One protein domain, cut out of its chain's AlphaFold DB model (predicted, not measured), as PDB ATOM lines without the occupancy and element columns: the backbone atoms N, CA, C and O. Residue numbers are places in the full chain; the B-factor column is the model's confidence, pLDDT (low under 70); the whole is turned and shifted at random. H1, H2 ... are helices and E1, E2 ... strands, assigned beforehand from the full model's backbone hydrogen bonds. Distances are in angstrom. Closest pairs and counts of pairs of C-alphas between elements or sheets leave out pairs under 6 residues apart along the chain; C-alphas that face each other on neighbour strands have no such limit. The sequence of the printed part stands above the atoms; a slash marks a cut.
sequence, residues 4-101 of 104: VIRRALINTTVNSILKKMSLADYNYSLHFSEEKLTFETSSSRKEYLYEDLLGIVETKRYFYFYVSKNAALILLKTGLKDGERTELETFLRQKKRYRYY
ATOM      1  N   VAL A   4      15.219 -21.491 -19.856       50.69
ATOM      2  CA  VAL A   4      13.768 -21.252 -19.847       50.69
ATOM      3  C   VAL A   4      13.055 -22.403 -20.539       50.69
ATOM      4  O   VAL A   4      13.075 -22.498 -21.763       50.69
ATOM      5  N   ILE A   5      12.360 -23.240 -19.767       57.75
ATOM      6  CA  ILE A   5      11.552 -24.332 -20.311       57.75
ATOM      7  C   ILE A   5      10.093 -23.874 -20.352       57.75
ATOM      8  O   ILE A   5       9.394 -23.824 -19.340       57.75
ATOM      9  N   ARG A   6       9.626 -23.529 -21.557       41.53
ATOM     10  CA  ARG A   6       8.278 -22.972 -21.788       41.53
ATOM     11  C   ARG A   6       7.154 -24.009 -21.790       41.53
ATOM     12  O   ARG A   6       5.991 -23.626 -21.801       41.53
ATOM     13  N   ARG A   7       7.470 -25.308 -21.823       41.09
ATOM     14  CA  ARG A   7       6.453 -26.363 -21.912       41.09
ATOM     15  C   ARG A   7       6.888 -27.602 -21.143       41.09
ATOM     16  O   ARG A   7       7.491 -28.527 -21.670       41.09
ATOM     17  N   ALA A   8       6.587 -27.586 -19.859       40.25
ATOM     18  CA  ALA A   8       6.779 -28.706 -18.959       40.25
ATOM     19  C   ALA A   8       5.405 -29.281 -18.625       40.25
ATOM     20  O   ALA A   8       4.527 -28.504 -18.281       40.25
ATOM     21  N   LEU A   9       5.204 -30.599 -18.682       37.19
ATOM     22  CA  LEU A   9       4.069 -31.263 -18.023       37.19
ATOM     23  C   LEU A   9       4.497 -31.626 -16.590       37.19
ATOM     24  O   LEU A   9       5.491 -32.329 -16.401       37.19
ATOM     25  N   ILE A  10       3.760 -31.125 -15.601       45.56
ATOM     26  CA  ILE A  10       3.980 -31.211 -14.171       45.56
ATOM     27  C   ILE A  10       2.770 -31.881 -13.566       45.56
ATOM     28  O   ILE A  10       1.695 -31.308 -13.425       45.56
ATOM     29  N   ASN A  11       3.015 -33.100 -13.114       37.97
ATOM     30  CA  ASN A  11       2.193 -33.733 -12.109       37.97
ATOM     31  C   ASN A  11       2.506 -33.035 -10.783       37.97
ATOM     32  O   ASN A  11       3.608 -33.120 -10.276       37.97
ATOM     33  N   THR A  12       1.591 -32.285 -10.197       37.72
ATOM     34  CA  THR A  12       1.797 -31.776  -8.836       37.72
ATOM     35  C   THR A  12       1.125 -32.757  -7.878       37.72
ATOM     36  O   THR A  12      -0.097 -32.828  -7.806       37.72
ATOM     37  N   THR A  13       1.947 -33.473  -7.099       39.12
ATOM     38  CA  THR A  13       1.628 -34.209  -5.848       39.12
ATOM     39  C   THR A  13       1.521 -35.742  -5.915       39.12
ATOM     40  O   THR A  13       0.725 -36.316  -6.648       39.12
ATOM     41  N   VAL A  14       2.300 -36.392  -5.038       44.50
ATOM     42  CA  VAL A  14       2.555 -37.841  -4.947       44.50
ATOM     43  C   VAL A  14       1.449 -38.660  -4.257       44.50
ATOM     44  O   VAL A  14       1.536 -39.875  -4.329       44.50
ATOM     45  N   ASN A  15       0.391 -38.101  -3.636       36.34
ATOM     46  CA  ASN A  15      -0.562 -38.995  -2.934       36.34
ATOM     47  C   ASN A  15      -2.048 -38.618  -2.773       36.34
ATOM     48  O   ASN A  15      -2.795 -39.445  -2.261       36.34
ATOM     49  N   SER A  16      -2.553 -37.459  -3.208       32.69
ATOM     50  CA  SER A  16      -3.989 -37.170  -2.953       32.69
ATOM     51  C   SER A  16      -4.694 -36.222  -3.921       32.69
ATOM     52  O   SER A  16      -5.903 -36.344  -4.103       32.69
ATOM     53  N   ILE A  17      -3.974 -35.329  -4.597       38.91
ATOM     54  CA  ILE A  17      -4.599 -34.309  -5.461       38.91
ATOM     55  C   ILE A  17      -4.848 -34.828  -6.893       38.91
ATOM     56  O   ILE A  17      -5.785 -34.393  -7.561       38.91
ATOM     57  N   LEU A  18      -4.105 -35.852  -7.334       41.50
ATOM     58  CA  LEU A  18      -4.192 -36.411  -8.694       41.50
ATOM     59  C   LEU A  18      -5.539 -37.057  -9.052       41.50
ATOM     60  O   LEU A  18      -5.833 -37.206 -10.233       41.50
ATOM     61  N   LYS A  19      -6.383 -37.430  -8.082       36.75
ATOM     62  CA  LYS A  19      -7.675 -38.063  -8.402       36.75
ATOM     63  C   LYS A  19      -8.769 -37.081  -8.830       36.75
ATOM     64  O   LYS A  19      -9.823 -37.545  -9.251       36.75
ATOM     65  N   LYS A  20      -8.575 -35.761  -8.705       35.28
ATOM     66  CA  LYS A  20      -9.682 -34.795  -8.870       35.28
ATOM     67  C   LYS A  20      -9.462 -33.653  -9.856       35.28
ATOM     68  O   LYS A  20     -10.408 -32.915 -10.097       35.28
ATOM     69  N   MET A  21      -8.280 -33.489 -10.441       40.25
ATOM     70  CA  MET A  21      -8.025 -32.358 -11.337       40.25
ATOM     71  C   MET A  21      -7.721 -32.842 -12.750       40.25
ATOM     72  O   MET A  21      -6.695 -33.466 -12.994       40.25
ATOM     73  N   SER A  22      -8.650 -32.552 -13.663       37.59
ATOM     74  CA  SER A  22      -8.460 -32.603 -15.112       37.59
ATOM     75  C   SER A  22      -7.161 -31.877 -15.479       37.59
ATOM     76  O   SER A  22      -7.048 -30.663 -15.323       37.59
ATOM     77  N   LEU A  23      -6.157 -32.633 -15.923       47.34
ATOM     78  CA  LEU A  23      -4.791 -32.183 -16.222       47.34
ATOM     79  C   LEU A  23      -4.675 -31.416 -17.559       47.34
ATOM     80  O   LEU A  23      -3.583 -31.318 -18.112       47.34
ATOM     81  N   ALA A  24      -5.784 -30.903 -18.099       40.62
ATOM     82  CA  ALA A  24      -5.829 -30.278 -19.421       40.62
ATOM     83  C   ALA A  24      -5.576 -28.754 -19.423       40.62
ATOM     84  O   ALA A  24      -5.168 -28.234 -20.456       40.62
ATOM     85  N   ASP A  25      -5.740 -28.045 -18.293       42.41
ATOM     86  CA  ASP A  25      -5.972 -26.583 -18.337       42.41
ATOM     87  C   ASP A  25      -4.999 -25.683 -17.546       42.41
ATOM     88  O   ASP A  25      -5.209 -24.471 -17.478       42.41
ATOM     89  N   TYR A  26      -3.908 -26.197 -16.965       54.50
ATOM     90  CA  TYR A  26      -2.930 -25.338 -16.274       54.50
ATOM     91  C   TYR A  26      -1.664 -25.109 -17.108       54.50
ATOM     92  O   TYR A  26      -0.714 -25.888 -17.063       54.50
ATOM     93  N   ASN A  27      -1.640 -23.989 -17.839       63.81
ATOM     94  CA  ASN A  27      -0.425 -23.423 -18.426       63.81
ATOM     95  C   ASN A  27       0.485 -22.906 -17.303       63.81
ATOM     96  O   ASN A  27       0.214 -21.856 -16.713       63.81
ATOM     97  N   TYR A  28       1.563 -23.627 -17.012       72.88
ATOM     98  CA  TYR A  28       2.653 -23.120 -16.184       72.88
ATOM     99  C   TYR A  28       4.008 -23.407 -16.850       72.88
ATOM    100  O   TYR A  28       4.134 -24.277 -17.719       72.88
ATOM    101  N   SER A  29       5.041 -22.699 -16.409       78.88
ATOM    102  CA  SER A  29       6.432 -22.848 -16.826       78.88
ATOM    103  C   SER A  29       7.360 -23.040 -15.625       78.88
ATOM    104  O   SER A  29       7.064 -22.635 -14.496       78.88
ATOM    105  N   LEU A  30       8.496 -23.694 -15.879       84.69
ATOM    106  CA  LEU A  30       9.605 -23.792 -14.935       84.69
ATOM    107  C   LEU A  30      10.817 -23.079 -15.522       84.69
ATOM    108  O   LEU A  30      11.244 -23.372 -16.641       84.69
ATOM    109  N   HIS A  31      11.388 -22.169 -14.743       84.75
ATOM    110  CA  HIS A  31      12.590 -21.440 -15.122       84.75
ATOM    111  C   HIS A  31      13.718 -21.827 -14.178       84.75
ATOM    112  O   HIS A  31      13.582 -21.722 -12.957       84.75
ATOM    113  N   PHE A  32      14.827 -22.274 -14.755       88.19
ATOM    114  CA  PHE A  32      15.997 -22.720 -14.016       88.19
ATOM    115  C   PHE A  32      17.080 -21.652 -14.154       88.19
ATOM    116  O   PHE A  32      17.636 -21.427 -15.229       88.19
ATOM    117  N   SER A  33      17.346 -20.963 -13.051       88.81
ATOM    118  CA  SER A  33      18.490 -20.059 -12.903       88.81
ATOM    119  C   SER A  33      19.552 -20.727 -12.039       88.81
ATOM    120  O   SER A  33      19.316 -21.825 -11.548       88.81
ATOM    121  N   GLU A  34      20.704 -20.095 -11.822       89.12
ATOM    122  CA  GLU A  34      21.812 -20.705 -11.072       89.12
ATOM    123  C   GLU A  34      21.472 -21.023  -9.610       89.12
ATOM    124  O   GLU A  34      21.832 -22.096  -9.125       89.12
ATOM    125  N   GLU A  35      20.725 -20.157  -8.932       89.75
ATOM    126  CA  GLU A  35      20.454 -20.281  -7.491       89.75
ATOM    127  C   GLU A  35      19.035 -20.765  -7.183       89.75
ATOM    128  O   GLU A  35      18.797 -21.380  -6.140       89.75
ATOM    129  N   LYS A  36      18.094 -20.533  -8.106       89.62
ATOM    130  CA  LYS A  36      16.670 -20.795  -7.887       89.62
ATOM    131  C   LYS A  36      15.952 -21.435  -9.066       89.62
ATOM    132  O   LYS A  36      16.293 -21.222 -10.235       89.62
ATOM    133  N   LEU A  37      14.898 -22.156  -8.710       89.69
ATOM    134  CA  LEU A  37      13.832 -22.641  -9.572       89.69
ATOM    135  C   LEU A  37      12.617 -21.723  -9.435       89.69
ATOM    136  O   LEU A  37      12.096 -21.540  -8.335       89.69
ATOM    137  N   THR A  38      12.119 -21.202 -10.548       86.56
ATOM    138  CA  THR A  38      10.877 -20.427 -10.585       86.56
ATOM    139  C   THR A  38       9.762 -21.266 -11.187       86.56
ATOM    140  O   THR A  38       9.914 -21.818 -12.273       86.56
ATOM    141  N   PHE A  39       8.636 -21.330 -10.486       85.00
ATOM    142  CA  PHE A  39       7.374 -21.874 -10.963       85.00
ATOM    143  C   PHE A  39       6.426 -20.722 -11.281       85.00
ATOM    144  O   PHE A  39       6.156 -19.892 -10.413       85.00
ATOM    145  N   GLU A  40       5.917 -20.674 -12.504       81.50
ATOM    146  CA  GLU A  40       5.072 -19.579 -12.973       81.50
ATOM    147  C   GLU A  40       3.830 -20.129 -13.666       81.50
ATOM    148  O   GLU A  40       3.938 -20.919 -14.591       81.50
ATOM    149  N   THR A  41       2.648 -19.734 -13.205       79.31
ATOM    150  CA  THR A  41       1.351 -19.974 -13.850       79.31
ATOM    151  C   THR A  41       0.870 -18.676 -14.500       79.31
ATOM    152  O   THR A  41       1.455 -17.615 -14.298       79.31
ATOM    153  N   SER A  42      -0.263 -18.714 -15.204       76.56
ATOM    154  CA  SER A  42      -0.927 -17.501 -15.710       76.56
ATOM    155  C   SER A  42      -1.279 -16.462 -14.632       76.56
ATOM    156  O   SER A  42      -1.494 -15.299 -14.959       76.56
ATOM    157  N   SER A  43      -1.363 -16.867 -13.363       77.19
ATOM    158  CA  SER A  43      -1.865 -16.044 -12.256       77.19
ATOM    159  C   SER A  43      -0.911 -15.925 -11.068       77.19
ATOM    160  O   SER A  43      -1.198 -15.187 -10.127       77.19
ATOM    161  N   SER A  44       0.202 -16.662 -11.052       78.50
ATOM    162  CA  SER A  44       1.092 -16.705  -9.894       78.50
ATOM    163  C   SER A  44       2.524 -17.025 -10.284       78.50
ATOM    164  O   SER A  44       2.772 -17.795 -11.206       78.50
ATOM    165  N   ARG A  45       3.470 -16.485  -9.521       85.56
ATOM    166  CA  ARG A  45       4.889 -16.803  -9.638       85.56
ATOM    167  C   ARG A  45       5.445 -17.124  -8.260       85.56
ATOM    168  O   ARG A  45       5.201 -16.394  -7.303       85.56
ATOM    169  N   LYS A  46       6.174 -18.230  -8.159       86.12
ATOM    170  CA  LYS A  46       6.848 -18.684  -6.942       86.12
ATOM    171  C   LYS A  46       8.291 -19.017  -7.252       86.12
ATOM    172  O   LYS A  46       8.587 -19.588  -8.297       86.12
ATOM    173  N   GLU A  47       9.172 -18.692  -6.325       90.75
ATOM    174  CA  GLU A  47      10.602 -18.939  -6.451       90.75
ATOM    175  C   GLU A  47      11.061 -19.837  -5.306       90.75
ATOM    176  O   GLU A  47      10.614 -19.682  -4.171       90.75
ATOM    177  N   TYR A  48      11.930 -20.790  -5.623       89.31
ATOM    178  CA  TYR A  48      12.482 -21.754  -4.681       89.31
ATOM    179  C   TYR A  48      13.996 -21.780  -4.845       89.31
ATOM    180  O   TYR A  48      14.492 -22.142  -5.915       89.31
ATOM    181  N   LEU A  49      14.736 -21.416  -3.800       92.44
ATOM    182  CA  LEU A  49      16.186 -21.582  -3.787       92.44
ATOM    183  C   LEU A  49      16.519 -23.079  -3.766       92.44
ATOM    184  O   LEU A  49      15.864 -23.858  -3.071       92.44
ATOM    185  N   TYR A  50      17.539 -23.508  -4.514       91.12
ATOM    186  CA  TYR A  50      17.905 -24.933  -4.529       91.12
ATOM    187  C   TYR A  50      18.375 -25.435  -3.160       91.12
ATOM    188  O   TYR A  50      18.230 -26.620  -2.868       91.12
ATOM    189  N   GLU A  51      18.933 -24.555  -2.325       91.62
ATOM    190  CA  GLU A  51      19.350 -24.885  -0.958       91.62
ATOM    191  C   GLU A  51      18.175 -25.219  -0.027       91.62
ATOM    192  O   GLU A  51      18.306 -26.091   0.841       91.62
ATOM    193  N   ASP A  52      17.014 -24.616  -0.283       91.56
ATOM    194  CA  ASP A  52      15.786 -24.827   0.485       91.56
ATOM    195  C   ASP A  52      15.010 -26.065   0.028       91.56
ATOM    196  O   ASP A  52      14.166 -26.587   0.764       91.56
ATOM    197  N   LEU A  53      15.301 -26.590  -1.167       91.31
ATOM    198  CA  LEU A  53      14.678 -27.824  -1.633       91.31
ATOM    199  C   LEU A  53      15.076 -28.996  -0.734       91.31
ATOM    200  O   LEU A  53      16.253 -29.242  -0.449       91.31
ATOM    201  N   LEU A  54      14.085 -29.801  -0.345       90.06
ATOM    202  CA  LEU A  54      14.324 -31.027   0.420       90.06
ATOM    203  C   LEU A  54      15.090 -32.067  -0.407       90.06
ATOM    204  O   LEU A  54      15.825 -32.885   0.144       90.06
ATOM    205  N   GLY A  55      14.946 -32.020  -1.730       90.56
ATOM    206  CA  GLY A  55      15.721 -32.837  -2.647       90.56
ATOM    207  C   GLY A  55      15.302 -32.653  -4.095       90.56
ATOM    208  O   GLY A  55      14.163 -32.281  -4.395       90.56
ATOM    209  N   ILE A  56      16.236 -32.964  -4.989       93.12
ATOM    210  CA  ILE A  56      15.984 -33.058  -6.424       93.12
ATOM    211  C   ILE A  56      16.132 -34.526  -6.792       93.12
ATOM    212  O   ILE A  56      17.199 -35.110  -6.616       93.12
ATOM    213  N   VAL A  57      15.059 -35.141  -7.268       90.75
ATOM    214  CA  VAL A  57      15.051 -36.554  -7.641       90.75
ATOM    215  C   VAL A  57      14.825 -36.688  -9.130       90.75
ATOM    216  O   VAL A  57      13.828 -36.222  -9.664       90.75
ATOM    217  N   GLU A  58      15.728 -37.380  -9.800       90.81
ATOM    218  CA  GLU A  58      15.586 -37.729 -11.202       90.81
ATOM    219  C   GLU A  58      15.248 -39.214 -11.355       90.81
ATOM    220  O   GLU A  58      15.843 -40.083 -10.720       90.81
ATOM    221  N   THR A  59      14.294 -39.502 -12.237       88.06
ATOM    222  CA  THR A  59      13.928 -40.847 -12.692       88.06
ATOM    223  C   THR A  59      14.069 -40.938 -14.213       88.06
ATOM    224  O   THR A  59      14.361 -39.949 -14.889       88.06
ATOM    225  N   LYS A  60      13.798 -42.114 -14.798       86.00
ATOM    226  CA  LYS A  60      13.794 -42.281 -16.263       86.00
ATOM    227  C   LYS A  60      12.856 -41.307 -16.985       86.00
ATOM    228  O   LYS A  60      13.173 -40.892 -18.093       86.00
ATOM    229  N   ARG A  61      11.708 -40.963 -16.385       82.88
ATOM    230  CA  ARG A  61      10.644 -40.180 -17.042       82.88
ATOM    231  C   ARG A  61      10.464 -38.776 -16.477       82.88
ATOM    232  O   ARG A  61       9.997 -37.906 -17.203       82.88
ATOM    233  N   TYR A  62      10.838 -38.545 -15.222       85.31
ATOM    234  CA  TYR A  62      10.516 -37.309 -14.512       85.31
ATOM    235  C   TYR A  62      11.693 -36.777 -13.701       85.31
ATOM    236  O   TYR A  62      12.472 -37.561 -13.154       85.31
ATOM    237  N   PHE A  63      11.741 -35.459 -13.542       88.12
ATOM    238  CA  PHE A  63      12.415 -34.801 -12.426       88.12
ATOM    239  C   PHE A  63      11.390 -34.430 -11.360       88.12
ATOM    240  O   PHE A  63      10.278 -34.045 -11.693       88.12
ATOM    241  N   TYR A  64      11.769 -34.506 -10.095       88.00
ATOM    242  CA  TYR A  64      10.974 -34.107  -8.944       88.00
ATOM    243  C   TYR A  64      11.779 -33.093  -8.132       88.00
ATOM    244  O   TYR A  64      12.915 -33.367  -7.750       88.00
ATOM    245  N   PHE A  65      11.180 -31.949  -7.827       88.88
ATOM    246  CA  PHE A  65      11.745 -30.888  -6.999       88.88
ATOM    247  C   PHE A  65      10.905 -30.787  -5.727       88.88
ATOM    248  O   PHE A  65       9.819 -30.205  -5.740       88.88
ATOM    249  N   TYR A  66      11.366 -31.410  -4.642       87.31
ATOM    250  CA  TYR A  66      10.627 -31.463  -3.381       87.31
ATOM    251  C   TYR A  66      10.738 -30.128  -2.640       87.31
ATOM    252  O   TYR A  66      11.743 -29.856  -1.984       87.31
ATOM    253  N   VAL A  67       9.690 -29.311  -2.737       87.12
ATOM    254  CA  VAL A  67       9.583 -28.005  -2.061       87.12
ATOM    255  C   VAL A  67       9.088 -28.139  -0.617       87.12
ATOM    256  O   VAL A  67       9.278 -27.242   0.193       87.12
ATOM    257  N   SER A  68       8.449 -29.261  -0.269       81.88
ATOM    258  CA  SER A  68       8.122 -29.628   1.114       81.88
ATOM    259  C   SER A  68       7.970 -31.147   1.249       81.88
ATOM    260  O   SER A  68       7.998 -31.872   0.254       81.88
ATOM    261  N   LYS A  69       7.769 -31.652   2.476       79.62
ATOM    262  CA  LYS A  69       7.591 -33.097   2.730       79.62
ATOM    263  C   LYS A  69       6.403 -33.691   1.964       79.62
ATOM    264  O   LYS A  69       6.424 -34.871   1.636       79.62
ATOM    265  N   ASN A  70       5.401 -32.865   1.659       79.81
ATOM    266  CA  ASN A  70       4.150 -33.285   1.032       79.81
ATOM    267  C   ASN A  70       3.946 -32.682  -0.368       79.81
ATOM    268  O   ASN A  70       2.876 -32.854  -0.945       79.81
ATOM    269  N   ALA A  71       4.936 -31.972  -0.925       77.44
ATOM    270  CA  ALA A  71       4.795 -31.304  -2.217       77.44
ATOM    271  C   ALA A  71       6.082 -31.362  -3.046       77.44
ATOM    272  O   ALA A  71       7.172 -31.055  -2.561       77.44
ATOM    273  N   ALA A  72       5.923 -31.695  -4.325       84.62
ATOM    274  CA  ALA A  72       6.985 -31.644  -5.316       84.62
ATOM    275  C   ALA A  72       6.472 -31.033  -6.620       84.62
ATOM    276  O   ALA A  72       5.348 -31.316  -7.043       84.62
ATOM    277  N   LEU A  73       7.320 -30.234  -7.261       84.44
ATOM    278  CA  LEU A  73       7.161 -29.874  -8.667       84.44
ATOM    279  C   LEU A  73       7.731 -31.025  -9.494       84.44
ATOM    280  O   LEU A  73       8.800 -31.534  -9.170       84.44
ATOM    281  N   ILE A  74       7.040 -31.466 -10.536       83.00
ATOM    282  CA  ILE A  74       7.447 -32.638 -11.324       83.00
ATOM    283  C   ILE A  74       7.668 -32.210 -12.760       83.00
ATOM    284  O   ILE A  74       6.747 -31.717 -13.350       83.00
ATOM    285  N   LEU A  75       8.807 -32.438 -13.385       82.81
ATOM    286  CA  LEU A  75       9.002 -32.124 -14.801       82.81
ATOM    287  C   LEU A  75       9.076 -33.411 -15.622       82.81
ATOM    288  O   LEU A  75       9.972 -34.225 -15.402       82.81
ATOM    289  N   LEU A  76       8.164 -33.597 -16.577       81.94
ATOM    290  CA  LEU A  76       8.211 -34.713 -17.525       81.94
ATOM    291  C   LEU A  76       9.314 -34.503 -18.575       81.94
ATOM    292  O   LEU A  76       9.296 -33.529 -19.326       81.94
ATOM    293  N   LYS A  77      10.233 -35.469 -18.684       83.31
ATOM    294  CA  LYS A  77      11.379 -35.404 -19.605       83.31
ATOM    295  C   LYS A  77      10.988 -35.429 -21.077       83.31
ATOM    296  O   LYS A  77      11.675 -34.824 -21.885       83.31
ATOM    297  N   THR A  78       9.896 -36.105 -21.431       78.00
ATOM    298  CA  THR A  78       9.426 -36.183 -22.826       78.00
ATOM    299  C   THR A  78       8.858 -34.859 -23.340       78.00
ATOM    300  O   THR A  78       8.615 -34.737 -24.532       78.00
ATOM    301  N   GLY A  79       8.619 -33.880 -22.458       72.56
ATOM    302  CA  GLY A  79       8.255 -32.518 -22.852       72.56
ATOM    303  C   GLY A  79       9.455 -31.630 -23.200       72.56
ATOM    304  O   GLY A  79       9.253 -30.514 -23.666       72.56
ATOM    305  N   LEU A  80      10.686 -32.105 -22.974       77.12
ATOM    306  CA  LEU A  80      11.922 -31.370 -23.241       77.12
ATOM    307  C   LEU A  80      12.503 -31.783 -24.589       77.12
ATOM    308  O   LEU A  80      12.459 -32.962 -24.946       77.12
ATOM    309  N   LYS A  81      13.114 -30.839 -25.310       78.69
ATOM    310  CA  LYS A  81      13.977 -31.194 -26.444       78.69
ATOM    311  C   LYS A  81      15.238 -31.885 -25.923       78.69
ATOM    312  O   LYS A  81      15.705 -31.574 -24.828       78.69
ATOM    313  N   ASP A  82      15.832 -32.776 -26.715       75.94
ATOM    314  CA  ASP A  82      16.986 -33.580 -26.271       75.94
ATOM    315  C   ASP A  82      18.182 -32.732 -25.794       75.94
ATOM    316  O   ASP A  82      18.832 -33.073 -24.801       75.94
ATOM    317  N   GLY A  83      18.434 -31.587 -26.441       77.62
ATOM    318  CA  GLY A  83      19.461 -30.631 -26.012       77.62
ATOM    319  C   GLY A  83      19.154 -29.999 -24.650       77.62
ATOM    320  O   GLY A  83      19.974 -30.073 -23.738       77.62
ATOM    321  N   GLU A  84      17.938 -29.468 -24.479       78.81
ATOM    322  CA  GLU A  84      17.475 -28.853 -23.224       78.81
ATOM    323  C   GLU A  84      17.472 -29.862 -22.074       78.81
ATOM    324  O   GLU A  84      17.805 -29.536 -20.936       78.81
ATOM    325  N   ARG A  85      17.114 -31.113 -22.375       83.69
ATOM    326  CA  ARG A  85      17.147 -32.207 -21.412       83.69
ATOM    327  C   ARG A  85      18.568 -32.467 -20.930       83.69
ATOM    328  O   ARG A  85      18.779 -32.536 -19.726       83.69
ATOM    329  N   THR A  86      19.520 -32.625 -21.845       86.88
ATOM    330  CA  THR A  86      20.917 -32.932 -21.499       86.88
ATOM    331  C   THR A  86      21.549 -31.796 -20.697       86.88
ATOM    332  O   THR A  86      22.235 -32.032 -19.698       86.88
ATOM    333  N   GLU A  87      21.266 -30.554 -21.091       86.00
ATOM    334  CA  GLU A  87      21.705 -29.357 -20.380       86.00
ATOM    335  C   GLU A  87      21.111 -29.298 -18.967       86.00
ATOM    336  O   GLU A  87      21.847 -29.126 -17.993       86.00
ATOM    337  N   LEU A  88      19.804 -29.542 -18.828       87.06
ATOM    338  CA  LEU A  88      19.134 -29.563 -17.531       87.06
ATOM    339  C   LEU A  88      19.643 -30.699 -16.633       87.06
ATOM    340  O   LEU A  88      19.871 -30.476 -15.447       87.06
ATOM    341  N   GLU A  89      19.843 -31.908 -17.168       89.44
ATOM    342  CA  GLU A  89      20.407 -33.037 -16.413       89.44
ATOM    343  C   GLU A  89      21.800 -32.685 -15.881       89.44
ATOM    344  O   GLU A  89      22.087 -32.885 -14.700       89.44
ATOM    345  N   THR A  90      22.650 -32.102 -16.729       89.44
ATOM    346  CA  THR A  90      24.004 -31.672 -16.354       89.44
ATOM    347  C   THR A  90      23.962 -30.591 -15.276       89.44
ATOM    348  O   THR A  90      24.658 -30.690 -14.267       89.44
ATOM    349  N   PHE A  91      23.095 -29.596 -15.448       89.88
ATOM    350  CA  PHE A  91      22.902 -28.505 -14.502       89.88
ATOM    351  C   PHE A  91      22.387 -28.985 -13.134       89.88
ATOM    352  O   PHE A  91      22.910 -28.590 -12.092       89.88
ATOM    353  N   LEU A  92      21.379 -29.863 -13.107       90.19
ATOM    354  CA  LEU A  92      20.785 -30.355 -11.861       90.19
ATOM    355  C   LEU A  92      21.718 -31.298 -11.101       90.19
ATOM    356  O   LEU A  92      21.718 -31.277  -9.871       90.19
ATOM    357  N   ARG A  93      22.559 -32.070 -11.802       91.06
ATOM    358  CA  ARG A  93      23.594 -32.919 -11.183       91.06
ATOM    359  C   ARG A  93      24.605 -32.127 -10.358       91.06
ATOM    360  O   ARG A  93      25.186 -32.681  -9.430       91.06
ATOM    361  N   GLN A  94      24.794 -30.844 -10.663       90.12
ATOM    362  CA  GLN A  94      25.668 -29.949  -9.901       90.12
ATOM    363  C   GLN A  94      25.003 -29.411  -8.623       90.12
ATOM    364  O   GLN A  94      25.674 -28.810  -7.785       90.12
ATOM    365  N   LYS A  95      23.685 -29.590  -8.447       89.25
ATOM    366  CA  LYS A  95      22.964 -29.080  -7.276       89.25
ATOM    367  C   LYS A  95      23.105 -30.013  -6.084       89.25
ATOM    368  O   LYS A  95      23.069 -31.240  -6.194       89.25
ATOM    369  N   LYS A  96      23.214 -29.408  -4.899       74.50
ATOM    370  CA  LYS A  96      23.183 -30.145  -3.633       74.50
ATOM    371  C   LYS A  96      21.862 -30.921  -3.541       74.50
ATOM    372  O   LYS A  96      20.823 -30.442  -3.980       74.50
ATOM    373  N   ARG A  97      21.902 -32.122  -2.951       85.25
ATOM    374  CA  ARG A  97      20.730 -33.007  -2.753       85.25
ATOM    375  C   ARG A  97      20.093 -33.558  -4.041       85.25
ATOM    376  O   ARG A  97      18.971 -34.066  -3.981       85.25
ATOM    377  N   TYR A  98      20.798 -33.520  -5.171       90.38
ATOM    378  CA  TYR A  98      20.403 -34.263  -6.365       90.38
ATOM    379  C   TYR A  98      20.594 -35.776  -6.164       90.38
ATOM    380  O   TYR A  98      21.627 -36.227  -5.663       90.38
ATOM    381  N   ARG A  99      19.597 -36.573  -6.559       90.31
ATOM    382  CA  ARG A  99      19.644 -38.041  -6.552       90.31
ATOM    383  C   ARG A  99      19.015 -38.603  -7.816       90.31
ATOM    384  O   ARG A  99      17.881 -38.272  -8.152       90.31
ATOM    385  N   TYR A 100      19.722 -39.518  -8.463       87.19
ATOM    386  CA  TYR A 100      19.197 -40.282  -9.586       87.19
ATOM    387  C   TYR A 100      18.732 -41.662  -9.111       87.19
ATOM    388  O   TYR A 100      19.522 -42.406  -8.532       87.19
ATOM    389  N   TYR A 101      17.472 -42.014  -9.378       83.06
ATOM    390  CA  TYR A 101      16.934 -43.349  -9.115       83.06
ATOM    391  C   TYR A 101      16.593 -44.067 -10.417       83.06
ATOM    392  O   TYR A 101      15.792 -43.606 -11.235       83.06
TER     393      TYR A 101
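AT A GLANCE: This is residues 4 to 101 of the 104 residues of the protein "YcxB family protein" of Acholeplasmataceae bacterium (UniProt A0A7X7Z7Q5). Two small sheets, E1 E2 E3 and E6 E5 E4 E7, are partly face to face with their strands crossed, and helix H1 is beside the E4 and E7 side of the larger one. The unnamed stretch from 4 to 27 passes E6 on the other side, where its residues 17 to 22 stick out. The 98 printed residues run E1 E2 E3 E4 E5 E6 H1 E7, a mixed class with 48 residues in named elements, under half; E1 E2 E3 is antiparallel and E6 E5 E4 E7 mixed. The whole is compact, radius of gyration of the C-alphas 12.8 A, spanning 35 by 29 by 26 A.

HOW THE PARTS SIT: Residues 4 to 5 pair antiparallel with 30 to 31 of E1, residues 28 to 32. E1, E2, residues 36 to 41, and E3, residues 45 to 49, form a meander, each strand the antiparallel neighbour of the one before; N 29 and O 40 are 2.8 A apart, N 37 and O 48 2.8 A, within hydrogen-bond range. E4, residues 55 to 58, E5, residues 62 to 68, and E6, residues 71 to 76, form another, with N 64 and O 57 at 2.7 A and N 63 and O 75 at 2.8 A. The closest C-alphas of E3 and E5 are those of Tyr 48 and Val 67, 7.4 A. H1, residues 82 to 93, only grazes the larger sheet with residues 88 to 93; every O i to N i+4 pair in it is within range. E7, residues 98 to 100, is parallel to E4, with N 99 and O 56 at 2.8 A. E6, H1 and E7 form a split strand-helix-strand unit, its two strands running the same way with E5 and E4 between them; its crossover is right-handed.

IN THESE COORDINATES: E1 begins at C-alpha 28, (2.653, -23.120, -16.184), and E7 ends at C-alpha 100, (19.197, -40.282, -9.586). E5 is 17.6 A long, E2 and H1 16.5 A each, and E6 16.1 A.

THE WHOLE: The C-alphas farthest apart, Lys 20 and Gln 94, are 35.7 A apart. The printed part has no cut, and each link between named elements is tight. Residues 4 to 27 have pLDDT under 70.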